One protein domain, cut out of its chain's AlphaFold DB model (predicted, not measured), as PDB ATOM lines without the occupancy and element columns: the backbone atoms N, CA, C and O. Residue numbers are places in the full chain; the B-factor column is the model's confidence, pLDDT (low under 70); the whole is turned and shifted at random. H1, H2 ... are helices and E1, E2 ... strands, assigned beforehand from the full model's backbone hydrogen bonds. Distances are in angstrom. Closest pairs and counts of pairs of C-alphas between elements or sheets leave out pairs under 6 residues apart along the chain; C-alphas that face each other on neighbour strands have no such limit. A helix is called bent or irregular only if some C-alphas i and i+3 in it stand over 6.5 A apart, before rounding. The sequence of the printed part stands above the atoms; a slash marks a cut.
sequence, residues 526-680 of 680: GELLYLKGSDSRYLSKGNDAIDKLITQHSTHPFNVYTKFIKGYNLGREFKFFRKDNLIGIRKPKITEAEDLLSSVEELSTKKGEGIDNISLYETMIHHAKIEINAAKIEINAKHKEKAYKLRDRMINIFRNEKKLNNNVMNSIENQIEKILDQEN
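Overview. This is residues 526 to 680 of the 680 residues of an uncharacterized protein of miscellaneous Crenarchaeota group-6 archaeon AD8-1 (UniProt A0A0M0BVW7). Five helices, H3 to H7, form an up-and-down bundle in which H5 lies between H3 and H4 on one side and H6 and H7 on the other. H1 and H2 pack on H3, while the two-stranded hairpin of E1 and E2 extends from the end of H3 and returns to the beginning of H4. The printed part has 155 residues, with seven named helices and two named strands in the order H1 H2 H3 E1 E2 H4 H5 H6 H7; the sheet's order is E1 - E2, antiparallel, and the class is mostly helix. The whole is compact, with a radius of gyration of the C-alphas of 16.4 A and spans of 52 by 39 by 23 A.

Along the chain. E1 is residues 574 to 577 and E2 residues 583 to 586. H3 is residues 559 to 571, and H4, residues 590 to 603, is 19.9 A long. H5, residues 613 to 634, is the longest helix at 31.1 A, with C-alpha 613 at (128.321, 106.030, 79.615). H6, residues 637 to 657, spans 29.2 A, and H7, residues 662 to 677, spans 22.1 A, ending with C-alpha 677 at (113.715, 104.928, 61.185). H1, residues 526 to 530, begins with C-alpha 526 at (128.985, 86.837, 88.256). H2, residues 537 to 552, spans 22.4 A; it has a kink of 26 degrees near residue 544 and is irregular, with C-alphas 538 and 541 7.9 A apart.

Arrangement. In the hairpin of E1 and E2, N 576 and O 584 are within hydrogen-bond range at 2.9 A, as are N 584 and O 576 at 2.8 A. H3 and H4 touch at a shallow tilt of 31 degrees, opposite ways, with closest C-alphas Gly 567 and Ala 593 4.3 A apart. H4 and H5 form a helical hairpin at 24 degrees, closest at the C-alphas of Glu 601 and Leu 616, 6.7 A. H5 and H6 form another at 12 degrees, closest at Ala 624 and Ala 643, C-alphas 4.8 A apart. H6 and H7 form a third at 4 degrees, closest at Arg 647 and Ile 672, C-alphas 6.7 A apart. H2 touches H3 with residues 546 to 550 alone, at a steep tilt of 51 degrees. The C-alphas of Ile 546 and Thr 562, 5.6 A apart, are their closest. H1 only just touches H3, with 3 pairs of C-alphas within 8 A, the closest being Leu 529 and Ile 565 at 6.4 A. H4 and H7 are apart. Every O i to N i+4 pair is within hydrogen-bond range in H1, H3, H4, H5, H6 and H7; in H2 it is 10 of 12.

Size, cuts and confidence. The two C-alphas farthest apart, those of Asp 580 and Asn 662, are 54.1 A apart. The printed part has no cut, and no link is long. The mean pLDDT of the printed part is 87.1; residues 578, 580 to 582, 608 and 678 to 680 are under 70.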
ATOM      1  N   GLY A 526     127.959  86.511  89.244       92.94
ATOM      2  CA  GLY A 526     128.985  86.837  88.256       92.94
ATOM      3  C   GLY A 526     128.563  86.467  86.833       92.94
ATOM      4  O   GLY A 526     128.712  87.274  85.911       92.94
ATOM      5  N   GLU A 527     127.962  85.289  86.662       92.06
ATOM      6  CA  GLU A 527     127.370  84.851  85.397       92.06
ATOM      7  C   GLU A 527     126.210  85.757  84.967       92.06
ATOM      8  O   GLU A 527     126.170  86.195  83.818       92.06
ATOM      9  N   LEU A 528     125.289  86.095  85.874       94.88
ATOM     10  CA  LEU A 528     124.167  86.994  85.577       94.88
ATOM     11  C   LEU A 528     124.639  88.404  85.197       94.88
ATOM     12  O   LEU A 528     124.093  88.991  84.261       94.88
ATOM     13  N   LEU A 529     125.672  88.929  85.862       94.44
ATOM     14  CA  LEU A 529     126.304  90.203  85.509       94.44
ATOM     15  C   LEU A 529     126.913  90.153  84.107       94.44
ATOM     16  O   LEU A 529     126.689  91.060  83.307       94.44
ATOM     17  N   TYR A 530     127.633  89.076  83.786       93.00
ATOM     18  CA  TYR A 530     128.241  88.890  82.471       93.00
ATOM     19  C   TYR A 530     127.189  88.772  81.356       93.00
ATOM     20  O   TYR A 530     127.302  89.420  80.319       93.00
ATOM     21  N   LEU A 531     126.152  87.959  81.574       92.56
ATOM     22  CA  LEU A 531     125.101  87.642  80.599       92.56
ATOM     23  C   LEU A 531     124.053  88.753  80.414       92.56
ATOM     24  O   LEU A 531     123.134  88.602  79.597       92.56
ATOM     25  N   LYS A 532     124.152  89.837  81.198       93.62
ATOM     26  CA  LYS A 532     123.108  90.864  81.335       93.62
ATOM     27  C   LYS A 532     121.749  90.229  81.699       93.62
ATOM     28  O   LYS A 532     120.723  90.511  81.082       93.62
ATOM     29  N   GLY A 533     121.780  89.323  82.681       94.44
ATOM     30  CA  GLY A 533     120.654  88.556  83.229       94.44
ATOM     31  C   GLY A 533     120.321  87.255  82.479       94.44
ATOM     32  O   GLY A 533     120.815  87.004  81.378       94.44
ATOM     33  N   SER A 534     119.503  86.389  83.090       93.75
ATOM     34  CA  SER A 534     119.052  85.100  82.528       93.75
ATOM     35  C   SER A 534     117.902  84.503  83.350       93.75
ATOM     36  O   SER A 534     117.931  84.592  84.576       93.75
ATOM     37  N   ASP A 535     116.952  83.812  82.704       91.62
ATOM     38  CA  ASP A 535     115.894  83.045  83.401       91.62
ATOM     39  C   ASP A 535     116.253  81.561  83.588       91.62
ATOM     40  O   ASP A 535     115.393  80.727  83.889       91.62
ATOM     41  N   SER A 536     117.516  81.186  83.366       88.19
ATOM     42  CA  SER A 536     117.961  79.812  83.593       88.19
ATOM     43  C   SER A 536     117.690  79.389  85.039       88.19
ATOM     44  O   SER A 536     118.112  80.054  85.985       88.19
ATOM     45  N   ARG A 537     117.046  78.230  85.231       86.00
ATOM     46  CA  ARG A 537     116.803  77.658  86.571       86.00
ATOM     47  C   ARG A 537     118.095  77.387  87.338       86.00
ATOM     48  O   ARG A 537     118.095  77.421  88.567       86.00
ATOM     49  N   TYR A 538     119.187  77.156  86.616       84.56
ATOM     50  CA  TYR A 538     120.522  76.972  87.182       84.56
ATOM     51  C   TYR A 538     121.093  78.241  87.827       84.56
ATOM     52  O   TYR A 538     122.054  78.144  88.583       84.56
ATOM     53  N   LEU A 539     120.497  79.403  87.541       91.38
ATOM     54  CA  LEU A 539     120.864  80.711  88.089       91.38
ATOM     55  C   LEU A 539     119.790  81.255  89.036       91.38
ATOM     56  O   LEU A 539     119.714  82.458  89.277       91.38
ATOM     57  N   SER A 540     118.918  80.379  89.545       93.06
ATOM     58  CA  SER A 540     117.816  80.769  90.429       93.06
ATOM     59  C   SER A 540     118.306  81.415  91.722       93.06
ATOM     60  O   SER A 540     117.772  82.453  92.091       93.06
ATOM     61  N   LYS A 541     119.368  80.900  92.356       94.69
ATOM     62  CA  LYS A 541     119.907  81.508  93.585       94.69
ATOM     63  C   LYS A 541     120.528  82.872  93.302       94.69
ATOM     64  O   LYS A 541     120.402  83.790  94.109       94.69
ATOM     65  N   GLY A 542     121.178  83.009  92.146       95.00
ATOM     66  CA  GLY A 542     121.669  84.285  91.638       95.00
ATOM     67  C   GLY A 542     120.551  85.312  91.475       95.00
ATOM     68  O   GLY A 542     120.660  86.429  91.981       95.00
ATOM     69  N   ASN A 543     119.452  84.913  90.833       96.31
ATOM     70  CA  ASN A 543     118.268  85.753  90.664       96.31
ATOM     71  C   ASN A 543     117.607  86.102  92.010       96.31
ATOM     72  O   ASN A 543     117.282  87.265  92.232       96.31
ATOM     73  N   ASP A 544     117.498  85.156  92.947       96.94
ATOM     74  CA  ASP A 544     116.968  85.417  94.293       96.94
ATOM     75  C   ASP A 544     117.816  86.461  95.048       96.94
ATOM     76  O   ASP A 544     117.288  87.336  95.740       96.94
ATOM     77  N   ALA A 545     119.144  86.412  94.898       95.62
ATOM     78  CA  ALA A 545     120.053  87.389  95.498       95.62
ATOM     79  C   ALA A 545     119.923  88.786  94.867       95.62
ATOM     80  O   ALA A 545     119.924  89.788  95.587       95.62
ATOM     81  N   ILE A 546     119.773  88.858  93.539       95.75
ATOM     82  CA  ILE A 546     119.472  90.098  92.805       95.75
ATOM     83  C   ILE A 546     118.156  90.698  93.308       95.75
ATOM     84  O   ILE A 546     118.095  91.891  93.609       95.75
ATOM     85  N   ASP A 547     117.122  89.877  93.469       96.12
ATOM     86  CA  ASP A 547     115.803  90.317  93.923       96.12
ATOM     87  C   ASP A 547     115.840  90.832  95.359       96.12
ATOM     88  O   ASP A 547     115.241  91.865  95.676       96.12
ATOM     89  N   LYS A 548     116.619  90.172  96.217       95.56
ATOM     90  CA  LYS A 548     116.882  90.635  97.580       95.56
ATOM     91  C   LYS A 548     117.579  91.996  97.600       95.56
ATOM     92  O   LYS A 548     117.193  92.856  98.386       95.56
ATOM     93  N   LEU A 549     118.573  92.224  96.738       94.06
ATOM     94  CA  LEU A 549     119.250  93.523  96.630       94.06
ATOM     95  C   LEU A 549     118.295  94.629  96.173       94.06
ATOM     96  O   LEU A 549     118.285  95.705  96.767       94.06
ATOM     97  N   ILE A 550     117.454  94.345  95.177       94.62
ATOM     98  CA  ILE A 550     116.488  95.316  94.646       94.62
ATOM     99  C   ILE A 550     115.446  95.708  95.700       94.62
ATOM    100  O   ILE A 550     115.115  96.888  95.825       94.62
ATOM    101  N   THR A 551     114.944  94.734  96.462       94.44
ATOM    102  CA  THR A 551     113.822  94.931  97.394       94.44
ATOM    103  C   THR A 551     114.252  95.352  98.800       94.44
ATOM    104  O   THR A 551     113.636  96.240  99.379       94.44
ATOM    105  N   GLN A 552     115.308  94.751  99.357       94.12
ATOM    106  CA  GLN A 552     115.718  94.950 100.757       94.12
ATOM    107  C   GLN A 552     116.889  95.928 100.914       94.12
ATOM    108  O   GLN A 552     117.117  96.443 102.007       94.12
ATOM    109  N   HIS A 553     117.627  96.205  99.837       91.69
ATOM    110  CA  HIS A 553     118.796  97.090  99.838       91.69
ATOM    111  C   HIS A 553     118.677  98.175  98.759       91.69
ATOM    112  O   HIS A 553     119.647  98.509  98.078       91.69
ATOM    113  N   SER A 554     117.477  98.742  98.610       88.19
ATOM    114  CA  SER A 554     117.123  99.622  97.493       88.19
ATOM    115  C   SER A 554     117.953 100.913  97.400       88.19
ATOM    116  O   SER A 554     118.121 101.450  96.305       88.19
ATOM    117  N   THR A 555     118.505 101.385  98.520       88.69
ATOM    118  CA  THR A 555     119.373 102.571  98.609       88.69
ATOM    119  C   THR A 555     120.860 102.255  98.444       88.69
ATOM    120  O   THR A 555     121.675 103.173  98.352       88.69
ATOM    121  N   HIS A 556     121.246 100.974  98.413       91.19
ATOM    122  CA  HIS A 556     122.644 100.586  98.263       91.19
ATOM    123  C   HIS A 556     123.123 100.852  96.822       91.19
ATOM    124  O   HIS A 556     122.388 100.534  95.881       91.19
ATOM    125  N   PRO A 557     124.364 101.338  96.599       89.50
ATOM    126  CA  PRO A 557     124.878 101.635  95.255       89.50
ATOM    127  C   PRO A 557     124.802 100.461  94.271       89.50
ATOM    128  O   PRO A 557     124.632 100.656  93.074       89.50
ATOM    129  N   PHE A 558     124.863  99.224  94.772       91.44
ATOM    130  CA  PHE A 558     124.756  98.017  93.942       91.44
ATOM    131  C   PHE A 558     123.413  97.853  93.241       91.44
ATOM    132  O   PHE A 558     123.343  97.152  92.231       91.44
ATOM    133  N   ASN A 559     122.370  98.518  93.741       92.44
ATOM    134  CA  ASN A 559     121.032  98.390  93.195       92.44
ATOM    135  C   ASN A 559     120.960  98.827  91.719       92.44
ATOM    136  O   ASN A 559     120.170  98.286  90.951       92.44
ATOM    137  N   VAL A 560     121.818  99.761  91.283       94.25
ATOM    138  CA  VAL A 560     121.871 100.174  89.871       94.25
ATOM    139  C   VAL A 560     122.254  99.008  88.951       94.25
ATOM    140  O   VAL A 560     121.642  98.824  87.903       94.25
ATOM    141  N   TYR A 561     123.204  98.161  89.365       94.62
ATOM    142  CA  TYR A 561     123.671  97.028  88.566       94.62
ATOM    143  C   TYR A 561     122.658  95.884  88.555       94.62
ATOM    144  O   TYR A 561     122.437  95.275  87.510       94.62
ATOM    145  N   THR A 562     122.006  95.612  89.688       95.62
ATOM    146  CA  THR A 562     120.964  94.578  89.774       95.62
ATOM    147  C   THR A 562     119.720  94.966  88.985       95.62
ATOM    148  O   THR A 562     119.187  94.137  88.247       95.62
ATOM    149  N   LYS A 563     119.295  96.236  89.059       97.00
ATOM    150  CA  LYS A 563     118.224  96.780  88.212       97.00
ATOM    151  C   LYS A 563     118.590  96.719  86.735       97.00
ATOM    152  O   LYS A 563     117.756  96.299  85.939       97.00
ATOM    153  N   PHE A 564     119.831  97.062  86.382       96.31
ATOM    154  CA  PHE A 564     120.319  97.003  85.005       96.31
ATOM    155  C   PHE A 564     120.176  95.593  84.425       96.31
ATOM    156  O   PHE A 564     119.477  95.413  83.432       96.31
ATOM    157  N   ILE A 565     120.764  94.574  85.060       96.19
ATOM    158  CA  ILE A 565     120.742  93.212  84.502       96.19
ATOM    159  C   ILE A 565     119.352  92.569  84.552       96.19
ATOM    160  O   ILE A 565     118.989  91.840  83.627       96.19
ATOM    161  N   LYS A 566     118.547  92.857  85.587       96.88
ATOM    162  CA  LYS A 566     117.174  92.344  85.682       96.88
ATOM    163  C   LYS A 566     116.268  93.007  84.646       96.88
ATOM    164  O   LYS A 566     115.595  92.299  83.901       96.88
ATOM    165  N   GLY A 567     116.290  94.336  84.549       96.94
ATOM    166  CA  GLY A 567     115.504  95.096  83.576       96.94
ATOM    167  C   GLY A 567     115.877  94.745  82.135       96.94
ATOM    168  O   GLY A 567     114.994  94.479  81.320       96.94
ATOM    169  N   TYR A 568     117.177  94.625  81.839       95.38
ATOM    170  CA  TYR A 568     117.658  94.230  80.514       95.38
ATOM    171  C   TYR A 568     117.106  92.860  80.103       95.38
ATOM    172  O   TYR A 568     116.570  92.704  79.004       95.38
ATOM    173  N   ASN A 569     117.179  91.876  81.004       95.50
ATOM    174  CA  ASN A 569     116.675  90.533  80.749       95.50
ATOM    175  C   ASN A 569     115.143  90.485  80.639       95.50
ATOM    176  O   ASN A 569     114.630  89.874  79.704       95.50
ATOM    177  N   LEU A 570     114.406  91.156  81.530       95.25
ATOM    178  CA  LEU A 570     112.940  91.217  81.474       95.25
ATOM    179  C   LEU A 570     112.431  91.866  80.182       95.25
ATOM    180  O   LEU A 570     111.418  91.421  79.640       95.25
ATOM    181  N   GLY A 571     113.162  92.853  79.665       90.81
ATOM    182  CA  GLY A 571     112.839  93.566  78.433       90.81
ATOM    183  C   GLY A 571     113.004  92.762  77.141       90.81
ATOM    184  O   GLY A 571     112.447  93.132  76.112       90.81
ATOM    185  N   ARG A 572     113.737  91.646  77.162       87.88
ATOM    186  CA  ARG A 572     113.855  90.749  76.002       87.88
ATOM    187  C   ARG A 572     112.959  89.525  76.141       87.88
ATOM    188  O   ARG A 572     112.569  89.137  77.244       87.88
ATOM    189  N   GLU A 573     112.677  88.898  75.004       87.69
ATOM    190  CA  GLU A 573     112.230  87.508  74.979       87.69
ATOM    191  C   GLU A 573     113.318  86.602  75.564       87.69
ATOM    192  O   GLU A 573     114.510  86.901  75.459       87.69
ATOM    193  N   PHE A 574     112.910  85.495  76.178       88.50
ATOM    194  CA  PHE A 574     113.853  84.503  76.683       88.50
ATOM    195  C   PHE A 574     113.374  83.083  76.396       88.50
ATOM    196  O   PHE A 574     112.299  82.669  76.844       88.50
ATOM    197  N   LYS A 575     114.192  82.327  75.666       85.56
ATOM    198  CA  LYS A 575     114.006  80.895  75.419       85.56
ATOM    199  C   LYS A 575     114.415  80.098  76.654       85.56
ATOM    200  O   LYS A 575     115.580  80.077  77.059       85.56
ATOM    201  N   PHE A 576     113.450  79.400  77.237       81.25
ATOM    202  CA  PHE A 576     113.663  78.504  78.365       81.25
ATOM    203  C   PHE A 576     113.196  77.089  78.049       81.25
ATOM    204  O   PHE A 576     112.341  76.874  77.196       81.25
ATOM    205  N   PHE A 577     113.732  76.115  78.778       74.88
ATOM    206  CA  PHE A 577     113.376  74.715  78.602       74.88
ATOM    207  C   PHE A 577     112.377  74.297  79.675       74.88
ATOM    208  O   PHE A 577     112.560  74.526  80.876       74.88
ATOM    209  N   ARG A 578     111.266  73.719  79.227       69.69
ATOM    210  CA  ARG A 578     110.241  73.136  80.092       69.69
ATOM    211  C   ARG A 578     110.679  71.743  80.561       69.69
ATOM    212  O   ARG A 578     111.653  71.178  80.076       69.69
ATOM    213  N   LYS A 579     109.950  71.172  81.530       70.12
ATOM    214  CA  LYS A 579     110.236  69.821  82.065       70.12
ATOM    215  C   LYS A 579     110.081  68.704  81.018       70.12
ATOM    216  O   LYS A 579     110.625  67.629  81.213       70.12
ATOM    217  N   ASP A 580     109.333  68.958  79.949       68.06
ATOM    218  CA  ASP A 580     109.114  68.067  78.802       68.06
ATOM    219  C   ASP A 580     110.171  68.249  77.691       68.06
ATOM    220  O   ASP A 580     110.013  67.706  76.602       68.06
ATOM    221  N   ASN A 581     111.244  69.008  77.957       66.88
ATOM    222  CA  ASN A 581     112.301  69.378  77.008       66.88
ATOM    223  C   ASN A 581     111.822  70.199  75.796       66.88
ATOM    224  O   ASN A 581     112.560  70.340  74.821       66.88
ATOM    225  N   LEU A 582     110.617  70.780  75.855       69.19
ATOM    226  CA  LEU A 582     110.154  71.747  74.859       69.19
ATOM    227  C   LEU A 582     110.675  73.154  75.171       69.19
ATOM    228  O   LEU A 582     110.779  73.551  76.338       69.19
ATOM    229  N   ILE A 583     110.946  73.935  74.120       72.88
ATOM    230  CA  ILE A 583     111.259  75.358  74.255       72.88
ATOM    231  C   ILE A 583     109.974  76.133  74.575       72.88
ATOM    232  O   ILE A 583     109.034  76.201  73.783       72.88
ATOM    233  N   GLY A 584     109.954  76.760  75.747       75.06
ATOM    234  CA  GLY A 584     109.062  77.869  76.058       75.06
ATOM    235  C   GLY A 584     109.734  79.202  75.735       75.06
ATOM    236  O   GLY A 584     110.953  79.336  75.836       75.06
ATOM    237  N   ILE A 585     108.938  80.207  75.380       80.75
ATOM    238  CA  ILE A 585     109.400  81.594  75.291       80.75
ATOM    239  C   ILE A 585     108.692  82.396  76.367       80.75
ATOM    240  O   ILE A 585     107.459  82.427  76.423       80.75
ATOM    241  N   ARG A 586     109.468  83.068  77.217       88.50
ATOM    242  CA  ARG A 586     108.942  84.134  78.062       88.50
ATOM    243  C   ARG A 586     108.862  85.400  77.212       88.50
ATOM    244  O   ARG A 586     109.886  85.860  76.708       88.50
ATOM    245  N   LYS A 587     107.660  85.965  77.076       85.75
ATOM    246  CA  LYS A 587     107.463  87.286  76.463       85.75
ATOM    247  C   LYS A 587     108.154  88.381  77.291       85.75
ATOM    248  O   LYS A 587     108.291  88.212  78.510       85.75
ATOM    249  N   PRO A 588     108.558  89.503  76.674       88.69
ATOM    250  CA  PRO A 588     109.059  90.654  77.410       88.69
ATOM    251  C   PRO A 588     108.058  91.097  78.476       88.69
ATOM    252  O   PRO A 588     106.852  91.117  78.236       88.69
ATOM    253  N   LYS A 589     108.559  91.462  79.653       92.81
ATOM    254  CA  LYS A 589     107.757  92.094  80.697       92.81
ATOM    255  C   LYS A 589     107.958  93.602  80.625       92.81
ATOM    256  O   LYS A 589     108.772  94.147  81.364       92.81
ATOM    257  N   ILE A 590     107.262  94.237  79.684       90.50
ATOM    258  CA  ILE A 590     107.528  95.618  79.250       90.50
ATOM    259  C   ILE A 590     107.515  96.595  80.432       90.50
ATOM    260  O   ILE A 590     108.533  97.227  80.682       90.50
ATOM    261  N   THR A 591     106.434  96.637  81.217       92.06
ATOM    262  CA  THR A 591     106.306  97.568  82.355       92.06
ATOM    263  C   THR A 591     107.363  97.332  83.438       92.06
ATOM    264  O   THR A 591     108.027  98.270  83.858       92.06
ATOM    265  N   GLU A 592     107.586  96.076  83.851       95.50
ATOM    266  CA  GLU A 592     108.619  95.761  84.855       95.50
ATOM    267  C   GLU A 592     110.027  96.141  84.354       95.50
ATOM    268  O   GLU A 592     110.873  96.580  85.134       95.50
ATOM    269  N   ALA A 593     110.300  95.960  83.058       95.62
ATOM    270  CA  ALA A 593     111.566  96.354  82.456       95.62
ATOM    271  C   ALA A 593     111.710  97.882  82.398       95.62
ATOM    272  O   ALA A 593     112.752  98.389  82.805       95.62
ATOM    273  N   GLU A 594     110.678  98.600  81.950       94.25
ATOM    274  CA  GLU A 594     110.628 100.068  81.903       94.25
ATOM    275  C   GLU A 594     110.924 100.679  83.278       94.25
ATOM    276  O   GLU A 594     111.798 101.541  83.384       94.25
ATOM    277  N   ASP A 595     110.278 100.189  84.341       95.12
ATOM    278  CA  ASP A 595     110.473 100.688  85.707       95.12
ATOM    279  C   ASP A 595     111.931 100.527  86.175       95.12
ATOM    280  O   ASP A 595     112.551 101.450  86.717       95.12
ATOM    281  N   LEU A 596     112.512  99.344  85.946       97.12
ATOM    282  CA  LEU A 596     113.886  99.048  86.351       97.12
ATOM    283  C   LEU A 596     114.901  99.852  85.532       97.12
ATOM    284  O   LEU A 596     115.834 100.415  86.111       97.12
ATOM    285  N   LEU A 597     114.730  99.914  84.208       96.44
ATOM    286  CA  LEU A 597     115.656 100.594  83.303       96.44
ATOM    287  C   LEU A 597     115.585 102.115  83.457       96.44
ATOM    288  O   LEU A 597     116.634 102.747  83.548       96.44
ATOM    289  N   SER A 598     114.393 102.695  83.611       95.00
ATOM    290  CA  SER A 598     114.230 104.129  83.897       95.00
ATOM    291  C   SER A 598     114.950 104.528  85.184       95.00
ATOM    292  O   SER A 598     115.636 105.549  85.226       95.00
ATOM    293  N   SER A 599     114.880 103.684  86.220       94.75
ATOM    294  CA  SER A 599     115.622 103.918  87.461       94.75
ATOM    295  C   SER A 599     117.140 103.843  87.259       94.75
ATOM    296  O   SER A 599     117.875 104.616  87.873       94.75
ATOM    297  N   VAL A 600     117.635 102.945  86.398       95.56
ATOM    298  CA  VAL A 600     119.063 102.894  86.043       95.56
ATOM    299  C   VAL A 600     119.496 104.161  85.316       95.56
ATOM    300  O   VAL A 600     120.553 104.707  85.639       95.56
ATOM    301  N   GLU A 601     118.687 104.643  84.372       94.56
ATOM    302  CA  GLU A 601     118.944 105.883  83.638       94.56
ATOM    303  C   GLU A 601     119.083 107.070  84.593       94.56
ATOM    304  O   GLU A 601     120.079 107.786  84.537       94.56
ATOM    305  N   GLU A 602     118.136 107.228  85.523       92.25
ATOM    306  CA  GLU A 602     118.130 108.302  86.526       92.25
ATOM    307  C   GLU A 602     119.369 108.276  87.419       92.25
ATOM    308  O   GLU A 602     120.038 109.299  87.582       92.25
ATOM    309  N   LEU A 603     119.712 107.095  87.942       91.50
ATOM    310  CA  LEU A 603     120.883 106.887  88.797       91.50
ATOM    311  C   LEU A 603     122.215 107.066  88.056       91.50
ATOM    312  O   LEU A 603     123.261 107.150  88.694       91.50
ATOM    313  N   SER A 604     122.185 107.115  86.723       91.75
ATOM    314  CA  SER A 604     123.376 107.201  85.874       91.75
ATOM    315  C   SER A 604     123.476 108.527  85.119       91.75
ATOM    316  O   SER A 604     124.340 108.662  84.258       91.75
ATOM    317  N   THR A 605     122.634 109.518  85.421       86.06
ATOM    318  CA  THR A 605     122.645 110.862  84.799       86.06
ATOM    319  C   THR A 605     123.917 111.649  85.121       86.06
ATOM    320  O   THR A 605     124.582 112.205  84.244       86.06
ATOM    321  N   LYS A 606     124.332 111.638  86.391       79.75
ATOM    322  CA  LYS A 606     125.518 112.364  86.861       79.75
ATOM    323  C   LYS A 606     126.815 111.664  86.468       79.75
ATOM    324  O   LYS A 606     126.898 110.443  86.341       79.75
ATOM    325  N   LYS A 607     127.868 112.445  86.226       70.56
ATOM    326  CA  LYS A 607     129.196 111.908  85.898       70.56
ATOM    327  C   LYS A 607     129.752 111.119  87.092       70.56
ATOM    328  O   LYS A 607     129.755 111.627  88.204       70.56
ATOM    329  N   GLY A 608     130.238 109.901  86.845       69.94
ATOM    330  CA  GLY A 608     130.832 109.039  87.874       69.94
ATOM    331  C   GLY A 608     129.838 108.320  88.792       69.94
ATOM    332  O   GLY A 608     130.282 107.581  89.666       69.94
ATOM    333  N   GLU A 609     128.530 108.497  88.582       82.19
ATOM    334  CA  GLU A 609     127.466 107.769  89.279       82.19
ATOM    335  C   GLU A 609     126.827 106.723  88.349       82.19
ATOM    336  O   GLU A 609     126.798 106.899  87.127       82.19
ATOM    337  N   GLY A 610     126.319 105.638  88.938       88.25
ATOM    338  CA  GLY A 610     125.587 104.593  88.224       88.25
ATOM    339  C   GLY A 610     126.456 103.706  87.324       88.25
ATOM    340  O   GLY A 610     127.569 103.309  87.684       88.25
ATOM    341  N   ILE A 611     125.914 103.351  86.157       91.31
ATOM    342  CA  ILE A 611     126.643 102.604  85.120       91.31
ATOM    343  C   ILE A 611     127.416 103.550  84.194       91.31
ATOM    344  O   ILE A 611     127.133 104.745  84.098       91.31
ATOM    345  N   ASP A 612     128.422 103.017  83.504       90.00
ATOM    346  CA  ASP A 612     129.253 103.804  82.596       90.00
ATOM    347  C   ASP A 612     128.482 104.331  81.382       90.00
ATOM    348  O   ASP A 612     127.434 103.803  81.020       90.00
ATOM    349  N   ASN A 613     129.018 105.354  80.712       88.62
ATOM    350  CA  ASN A 613     128.321 106.030  79.615       88.62
ATOM    351  C   ASN A 613     127.983 105.103  78.435       88.62
ATOM    352  O   ASN A 613     126.966 105.318  77.780       88.62
ATOM    353  N   ILE A 614     128.814 104.094  78.145       87.94
ATOM    354  CA  ILE A 614     128.551 103.151  77.053       87.94
ATOM    355  C   ILE A 614     127.471 102.159  77.485       87.94
ATOM    356  O   ILE A 614     126.516 101.966  76.739       87.94
ATOM    357  N   SER A 615     127.548 101.603  78.698       89.56
ATOM    358  CA  SER A 615     126.479 100.743  79.231       89.56
ATOM    359  C   SER A 615     125.153 101.495  79.394       89.56
ATOM    360  O   SER A 615     124.094 100.929  79.134       89.56
ATOM    361  N   LEU A 616     125.180 102.777  79.775       92.50
ATOM    362  CA  LEU A 616     123.998 103.641  79.826       92.50
ATOM    363  C   LEU A 616     123.402 103.829  78.432       92.50
ATOM    364  O   LEU A 616     122.200 103.658  78.254       92.50
ATOM    365  N   TYR A 617     124.242 104.115  77.436       90.25
ATOM    366  CA  TYR A 617     123.803 104.215  76.049       90.25
ATOM    367  C   TYR A 617     123.149 102.907  75.583       90.25
ATOM    368  O   TYR A 617     122.026 102.924  75.088       90.25
ATOM    369  N   GLU A 618     123.796 101.760  75.816       88.56
ATOM    370  CA  GLU A 618     123.229 100.444  75.502       88.56
ATOM    371  C   GLU A 618     121.894 100.197  76.216       88.56
ATOM    372  O   GLU A 618     120.968  99.657  75.612       88.56
ATOM    373  N   THR A 619     121.777 100.622  77.477       92.69
ATOM    374  CA  THR A 619     120.556 100.497  78.281       92.69
ATOM    375  C   THR A 619     119.407 101.292  77.678       92.69
ATOM    376  O   THR A 619     118.341 100.732  77.445       92.69
ATOM    377  N   MET A 620     119.631 102.569  77.362       93.12
ATOM    378  CA  MET A 620     118.597 103.441  76.798       93.12
ATOM    379  C   MET A 620     118.190 103.008  75.384       93.12
ATOM    380  O   MET A 620     117.022 103.090  75.013       93.12
ATOM    381  N   ILE A 621     119.138 102.501  74.591       89.31
ATOM    382  CA  ILE A 621     118.863 101.935  73.264       89.31
ATOM    383  C   ILE A 621     118.043 100.651  73.375       89.31
ATOM    384  O   ILE A 621     117.112 100.443  72.594       89.31
ATOM    385  N   HIS A 622     118.379  99.779  74.327       89.81
ATOM    386  CA  HIS A 622     117.591  98.582  74.612       89.81
ATOM    387  C   HIS A 622     116.180  98.961  75.057       89.81
ATOM    388  O   HIS A 622     115.217  98.452  74.494       89.81
ATOM    389  N   HIS A 623     116.052  99.930  75.962       92.19
ATOM    390  CA  HIS A 623     114.772 100.457  76.423       92.19
ATOM    391  C   HIS A 623     113.916 100.994  75.265       92.19
ATOM    392  O   HIS A 623     112.781 100.560  75.087       92.19
ATOM    393  N   ALA A 624     114.482 101.826  74.387       90.06
ATOM    394  CA  ALA A 624     113.774 102.311  73.203       90.06
ATOM    395  C   ALA A 624     113.315 101.167  72.276       90.06
ATOM    396  O   ALA A 624     112.214 101.214  71.734       90.06
ATOM    397  N   LYS A 625     114.118 100.106  72.111       86.75
ATOM    398  CA  LYS A 625     113.723  98.924  71.321       86.75
ATOM    399  C   LYS A 625     112.588  98.130  71.960       86.75
ATOM    400  O   LYS A 625     111.772  97.581  71.222       86.75
ATOM    401  N   ILE A 626     112.537  98.045  73.292       89.00
ATOM    402  CA  ILE A 626     111.415  97.425  74.012       89.00
ATOM    403  C   ILE A 626     110.127  98.164  73.654       89.00
ATOM    404  O   ILE A 626     109.177  97.528  73.206       89.00
ATOM    405  N   GLU A 627     110.135  99.493  73.753       89.50
ATOM    406  CA  GLU A 627     108.990 100.347  73.425       89.50
ATOM    407  C   GLU A 627     108.576 100.224  71.951       89.50
ATOM    408  O   GLU A 627     107.409 100.001  71.641       89.50
ATOM    409  N   ILE A 628     109.525 100.263  71.013       85.62
ATOM    410  CA  ILE A 628     109.238 100.071  69.580       85.62
ATOM    411  C   ILE A 628     108.591  98.703  69.320       85.62
ATOM    412  O   ILE A 628     107.614  98.590  68.579       85.62
ATOM    413  N   ASN A 629     109.120  97.642  69.929       81.31
ATOM    414  CA  ASN A 629     108.561  96.303  69.771       81.31
ATOM    415  C   ASN A 629     107.175  96.189  70.423       81.31
ATOM    416  O   ASN A 629     106.285  95.576  69.837       81.31
ATOM    417  N   ALA A 630     106.966  96.814  71.583       83.88
ATOM    418  CA  ALA A 630     105.667  96.893  72.245       83.88
ATOM    419  C   ALA A 630     104.633  97.614  71.370       83.88
ATOM    420  O   ALA A 630     103.529  97.108  71.188       83.88
ATOM    421  N   ALA A 631     105.008  98.731  70.735       84.25
ATOM    422  CA  ALA A 631     104.141  99.460  69.809       84.25
ATOM    423  C   ALA A 631     103.651  98.577  68.649       84.25
ATOM    424  O   ALA A 631     102.491  98.675  68.250       84.25
ATOM    425  N   LYS A 632     104.520  97.691  68.141       79.00
ATOM    426  CA  LYS A 632     104.203  96.737  67.063       79.00
ATOM    427  C   LYS A 632     103.297  95.599  67.530       79.00
ATOM    428  O   LYS A 632     102.398  95.212  66.795       79.00
ATOM    429  N   ILE A 633     103.549  95.061  68.723       75.94
ATOM    430  CA  ILE A 633     102.816  93.907  69.265       75.94
ATOM    431  C   ILE A 633     101.434  94.321  69.781       75.94
ATOM    432  O   ILE A 633     100.452  93.627  69.539       75.94
ATOM    433  N   GLU A 634     101.351  95.442  70.496       79.25
ATOM    434  CA  GLU A 634     100.122  95.906  71.148       79.25
ATOM    435  C   GLU A 634      99.306  96.876  70.282       79.25
ATOM    436  O   GLU A 634      98.204  97.255  70.669       79.25
ATOM    437  N   ILE A 635      99.831  97.288  69.117       74.88
ATOM    438  CA  ILE A 635      99.223  98.288  68.216       74.88
ATOM    439  C   ILE A 635      98.848  99.557  69.004       74.88
ATOM    440  O   ILE A 635      97.732 100.073  68.952       74.88
ATOM    441  N   ASN A 636      99.799 100.059  69.792       80.62
ATOM    442  CA  ASN A 636      99.578 101.169  70.712       80.62
ATOM    443  C   ASN A 636     100.570 102.305  70.440       80.62
ATOM    444  O   ASN A 636     101.760 102.220  70.747       80.62
ATOM    445  N   ALA A 637     100.050 103.409  69.898       81.62
ATOM    446  CA  ALA A 637     100.836 104.586  69.531       81.62
ATOM    447  C   ALA A 637     101.582 105.229  70.718       81.62
ATOM    448  O   ALA A 637     102.596 105.893  70.506       81.62
ATOM    449  N   LYS A 638     101.141 104.998  71.965       87.88
ATOM    450  CA  LYS A 638     101.812 105.530  73.163       87.88
ATOM    451  C   LYS A 638     103.227 104.979  73.333       87.88
ATOM    452  O   LYS A 638     104.106 105.716  73.764       87.88
ATOM    453  N   HIS A 639     103.468 103.720  72.969       87.94
ATOM    454  CA  HIS A 639     104.807 103.127  73.045       87.94
ATOM    455  C   HIS A 639     105.766 103.759  72.029       87.94
ATOM    456  O   HIS A 639     106.916 104.061  72.343       87.94
ATOM    457  N   LYS A 640     105.270 104.084  70.829       86.00
ATOM    458  CA  LYS A 640     106.049 104.840  69.843       86.00
ATOM    459  C   LYS A 640     106.403 106.237  70.365       86.00
ATOM    460  O   LYS A 640     107.554 106.653  70.271       86.00
ATOM    461  N   GLU A 641     105.454 106.939  70.988       88.69
ATOM    462  CA  GLU A 641     105.713 108.233  71.636       88.69
ATOM    463  C   GLU A 641     106.764 108.123  72.759       88.69
ATOM    464  O   GLU A 641     107.675 108.952  72.832       88.69
ATOM    465  N   LYS A 642     106.689 107.081  73.600       89.94
ATOM    466  CA  LYS A 642     107.693 106.802  74.638       89.94
ATOM    467  C   LYS A 642     109.088 106.583  74.047       89.94
ATOM    468  O   LYS A 642     110.044 107.169  74.551       89.94
ATOM    469  N   ALA A 643     109.214 105.831  72.952       88.69
ATOM    470  CA  ALA A 643     110.497 105.626  72.273       88.69
ATOM    471  C   ALA A 643     111.121 106.948  71.775       88.69
ATOM    472  O   ALA A 643     112.319 107.176  71.965       88.69
ATOM    473  N   TYR A 644     110.319 107.859  71.206       89.19
ATOM    474  CA  TYR A 644     110.802 109.193  70.818       89.19
ATOM    475  C   TYR A 644     111.183 110.058  72.028       89.19
ATOM    476  O   TYR A 644     112.220 110.718  72.000       89.19
ATOM    477  N   LYS A 645     110.411 110.010  73.123       91.19
ATOM    478  CA  LYS A 645     110.778 110.701  74.374       91.19
ATOM    479  C   LYS A 645     112.090 110.172  74.957       91.19
ATOM    480  O   LYS A 645     112.907 110.965  75.421       91.19
ATOM    481  N   LEU A 646     112.326 108.860  74.892       90.75
ATOM    482  CA  LEU A 646     113.589 108.246  75.311       90.75
ATOM    483  C   LEU A 646     114.769 108.722  74.459       90.75
ATOM    484  O   LEU A 646     115.827 108.998  75.021       90.75
ATOM    485  N   ARG A 647     114.600 108.895  73.138       89.94
ATOM    486  CA  ARG A 647     115.625 109.544  72.293       89.94
ATOM    487  C   ARG A 647     115.956 110.934  72.812       89.94
ATOM    488  O   ARG A 647     117.130 111.240  73.007       89.94
ATOM    489  N   ASP A 648     114.947 111.777  72.998       91.38
ATOM    490  CA  ASP A 648     115.170 113.178  73.361       91.38
ATOM    491  C   ASP A 648     115.839 113.276  74.741       91.38
ATOM    492  O   ASP A 648     116.800 114.030  74.927       91.38
ATOM    493  N   ARG A 649     115.418 112.420  75.683       91.94
ATOM    494  CA  ARG A 649     116.074 112.242  76.983       91.94
ATOM    495  C   ARG A 649     117.529 111.800  76.829       91.94
ATOM    496  O   ARG A 649     118.401 112.384  77.461       91.94
ATOM    497  N   MET A 650     117.806 110.806  75.985       91.94
ATOM    498  CA  MET A 650     119.156 110.293  75.733       91.94
ATOM    499  C   MET A 650     120.087 111.392  75.213       91.94
ATOM    500  O   MET A 650     121.190 111.567  75.733       91.94
ATOM    501  N   ILE A 651     119.624 112.176  74.235       91.81
ATOM    502  CA  ILE A 651     120.369 113.321  73.696       91.81
ATOM    503  C   ILE A 651     120.627 114.349  74.803       91.81
ATOM    504  O   ILE A 651     121.762 114.803  74.950       91.81
ATOM    505  N   ASN A 652     119.616 114.682  75.612       92.31
ATOM    506  CA  ASN A 652     119.765 115.620  76.725       92.31
ATOM    507  C   ASN A 652     120.797 115.144  77.761       92.31
ATOM    508  O   ASN A 652     121.699 115.908  78.102       92.31
ATOM    509  N   ILE A 653     120.718 113.888  78.212       91.69
ATOM    510  CA  ILE A 653     121.661 113.318  79.187       91.69
ATOM    511  C   ILE A 653     123.089 113.394  78.637       91.69
ATOM    512  O   ILE A 653     123.982 113.956  79.272       91.69
ATOM    513  N   PHE A 654     123.333 112.879  77.428       91.31
ATOM    514  CA  PHE A 654     124.698 112.823  76.904       91.31
ATOM    515  C   PHE A 654     125.270 114.197  76.536       91.31
ATOM    516  O   PHE A 654     126.460 114.442  76.761       91.31
ATOM    517  N   ARG A 655     124.438 115.112  76.029       90.88
ATOM    518  CA  ARG A 655     124.864 116.458  75.627       90.88
ATOM    519  C   ARG A 655     125.017 117.401  76.817       90.88
ATOM    520  O   ARG A 655     126.043 118.063  76.934       90.88
ATOM    521  N   ASN A 656     124.018 117.468  77.693       89.44
ATOM    522  CA  ASN A 656     123.918 118.519  78.708       89.44
ATOM    523  C   ASN A 656     124.450 118.066  80.074       89.44
ATOM    524  O   ASN A 656     125.131 118.839  80.752       89.44
ATOM    525  N   GLU A 657     124.200 116.813  80.464       87.81
ATOM    526  CA  GLU A 657     124.587 116.299  81.785       87.81
ATOM    527  C   GLU A 657     125.987 115.674  81.755       87.81
ATOM    528  O   GLU A 657     126.873 116.075  82.514       87.81
ATOM    529  N   LYS A 658     126.230 114.745  80.821       86.12
ATOM    530  CA  LYS A 658     127.531 114.079  80.637       86.12
ATOM    531  C   LYS A 658     128.527 114.906  79.827       86.12
ATOM    532  O   LYS A 658     129.725 114.628  79.900       86.12
ATOM    533  N   LYS A 659     128.049 115.908  79.080       86.81
ATOM    534  CA  LYS A 659     128.863 116.848  78.289       86.81
ATOM    535  C   LYS A 659     129.836 116.136  77.347       86.81
ATOM    536  O   LYS A 659     131.027 116.453  77.299       86.81
ATOM    537  N   LEU A 660     129.335 115.138  76.617       85.12
ATOM    538  CA  LEU A 660     130.131 114.444  75.609       85.12
ATOM    539  C   LEU A 660     130.503 115.400  74.469       85.12
ATOM    540  O   LEU A 660     129.790 116.352  74.162       85.12
ATOM    541  N   ASN A 661     131.642 115.147  73.824       84.06
ATOM    542  CA  ASN A 661     132.088 115.987  72.714       84.06
ATOM    543  C   ASN A 661     131.164 115.861  71.485       84.06
ATOM    544  O   ASN A 661     130.524 114.829  71.273       84.06
ATOM    545  N   ASN A 662     131.170 116.888  70.630       82.81
ATOM    546  CA  ASN A 662     130.283 116.970  69.464       82.81
ATOM    547  C   ASN A 662     130.436 115.796  68.483       82.81
ATOM    548  O   ASN A 662     129.450 115.357  67.906       82.81
ATOM    549  N   ASN A 663     131.640 115.238  68.312       76.69
ATOM    550  CA  ASN A 663     131.841 114.100  67.408       76.69
ATOM    551  C   ASN A 663     131.140 112.835  67.928       76.69
ATOM    552  O   ASN A 663     130.536 112.096  67.151       76.69
ATOM    553  N   VAL A 664     131.212 112.591  69.240       79.81
ATOM    554  CA  VAL A 664     130.515 111.478  69.897       79.81
ATOM    555  C   VAL A 664     129.005 111.715  69.867       79.81
ATOM    556  O   VAL A 664     128.272 110.794  69.519       79.81
ATOM    557  N   MET A 665     128.548 112.945  70.128       86.69
ATOM    558  CA  MET A 665     127.126 113.299  70.046       86.69
ATOM    559  C   MET A 665     126.546 113.089  68.649       86.69
ATOM    560  O   MET A 665     125.537 112.404  68.514       86.69
ATOM    561  N   ASN A 666     127.234 113.550  67.602       82.69
ATOM    562  CA  ASN A 666     126.813 113.317  66.220       82.69
ATOM    563  C   ASN A 666     126.699 111.817  65.909       82.69
ATOM    564  O   ASN A 666     125.804 111.394  65.181       82.69
ATOM    565  N   SER A 667     127.598 110.983  66.447       78.44
ATOM    566  CA  SER A 667     127.503 109.529  66.281       78.44
ATOM    567  C   SER A 667     126.297 108.939  67.014       78.44
ATOM    568  O   SER A 667     125.678 108.025  66.477       78.44
ATOM    569  N   ILE A 668     125.991 109.415  68.224       82.88
ATOM    570  CA  ILE A 668     124.837 108.971  69.015       82.88
ATOM    571  C   ILE A 668     123.537 109.341  68.291       82.88
ATOM    572  O   ILE A 668     122.710 108.469  68.049       82.88
ATOM    573  N   GLU A 669     123.391 110.591  67.854       85.69
ATOM    574  CA  GLU A 669     122.194 111.086  67.157       85.69
ATOM    575  C   GLU A 669     121.909 110.297  65.875       85.69
ATOM    576  O   GLU A 669     120.837 109.710  65.743       85.69
ATOM    577  N   ASN A 670     122.915 110.144  65.006       81.19
ATOM    578  CA  ASN A 670     122.797 109.341  63.783       81.19
ATOM    579  C   ASN A 670     122.429 107.869  64.051       81.19
ATOM    580  O   ASN A 670     121.876 107.191  63.183       81.19
ATOM    581  N   GLN A 671     122.823 107.315  65.201       77.56
ATOM    582  CA  GLN A 671     122.506 105.933  65.557       77.56
ATOM    583  C   GLN A 671     121.082 105.797  66.087       77.56
ATOM    584  O   GLN A 671     120.405 104.835  65.722       77.56
ATOM    585  N   ILE A 672     120.630 106.747  66.906       79.94
ATOM    586  CA  ILE A 672     119.267 106.742  67.433       79.94
ATOM    587  C   ILE A 672     118.257 106.968  66.305       79.94
ATOM    588  O   ILE A 672     117.280 106.227  66.231       79.94
ATOM    589  N   GLU A 673     118.515 107.914  65.393       81.38
ATOM    590  CA  GLU A 673     117.668 108.142  64.210       81.38
ATOM    591  C   GLU A 673     117.471 106.848  63.422       81.38
ATOM    592  O   GLU A 673     116.347 106.408  63.221       81.38
ATOM    593  N   LYS A 674     118.558 106.132  63.114       76.81
ATOM    594  CA  LYS A 674     118.482 104.846  62.405       76.81
ATOM    595  C   LYS A 674     117.680 103.768  63.128       76.81
ATOM    596  O   LYS A 674     117.162 102.883  62.459       76.81
ATOM    597  N   ILE A 675     117.631 103.763  64.461       73.06
ATOM    598  CA  ILE A 675     116.817 102.790  65.207       73.06
ATOM    599  C   ILE A 675     115.335 103.114  65.068       73.06
ATOM    600  O   ILE A 675     114.533 102.203  64.888       73.06
ATOM    601  N   LEU A 676     114.987 104.395  65.155       71.44
ATOM    602  CA  LEU A 676     113.605 104.847  65.046       71.44
ATOM    603  C   LEU A 676     113.111 104.786  63.593       71.44
ATOM    604  O   LEU A 676     111.946 104.487  63.361       71.44
ATOM    605  N   ASP A 677     114.008 104.973  62.622       70.62
ATOM    606  CA  ASP A 677     113.715 104.928  61.185       70.62
ATOM    607  C   ASP A 677     113.694 103.510  60.599       70.62
ATOM    608  O   ASP A 677     113.210 103.320  59.486       70.62
ATOM    609  N   GLN A 678     114.135 102.483  61.340       61.12
ATOM    610  CA  GLN A 678     113.911 101.066  60.983       61.12
ATOM    611  C   GLN A 678     112.411 100.672  60.974       61.12
ATOM    612  O   GLN A 678     112.077  99.492  60.850       61.12
ATOM    613  N   GLU A 679     111.513 101.652  61.119       44.53
ATOM    614  CA  GLU A 679     110.062 101.561  60.975       44.53
ATOM    615  C   GLU A 679     109.510 101.947  59.590       44.53
ATOM    616  O   GLU A 679     108.313 101.744  59.388       44.53
ATOM    617  N   ASN A 680     110.322 102.460  58.651       32.12
ATOM    618  CA  ASN A 680     109.866 102.776  57.283       32.12
ATOM    619  C   ASN A 680     110.203 101.688  56.260       32.12
ATOM    620  O   ASN A 680     111.402 101.345  56.120       32.12
TER     621      ASN A 680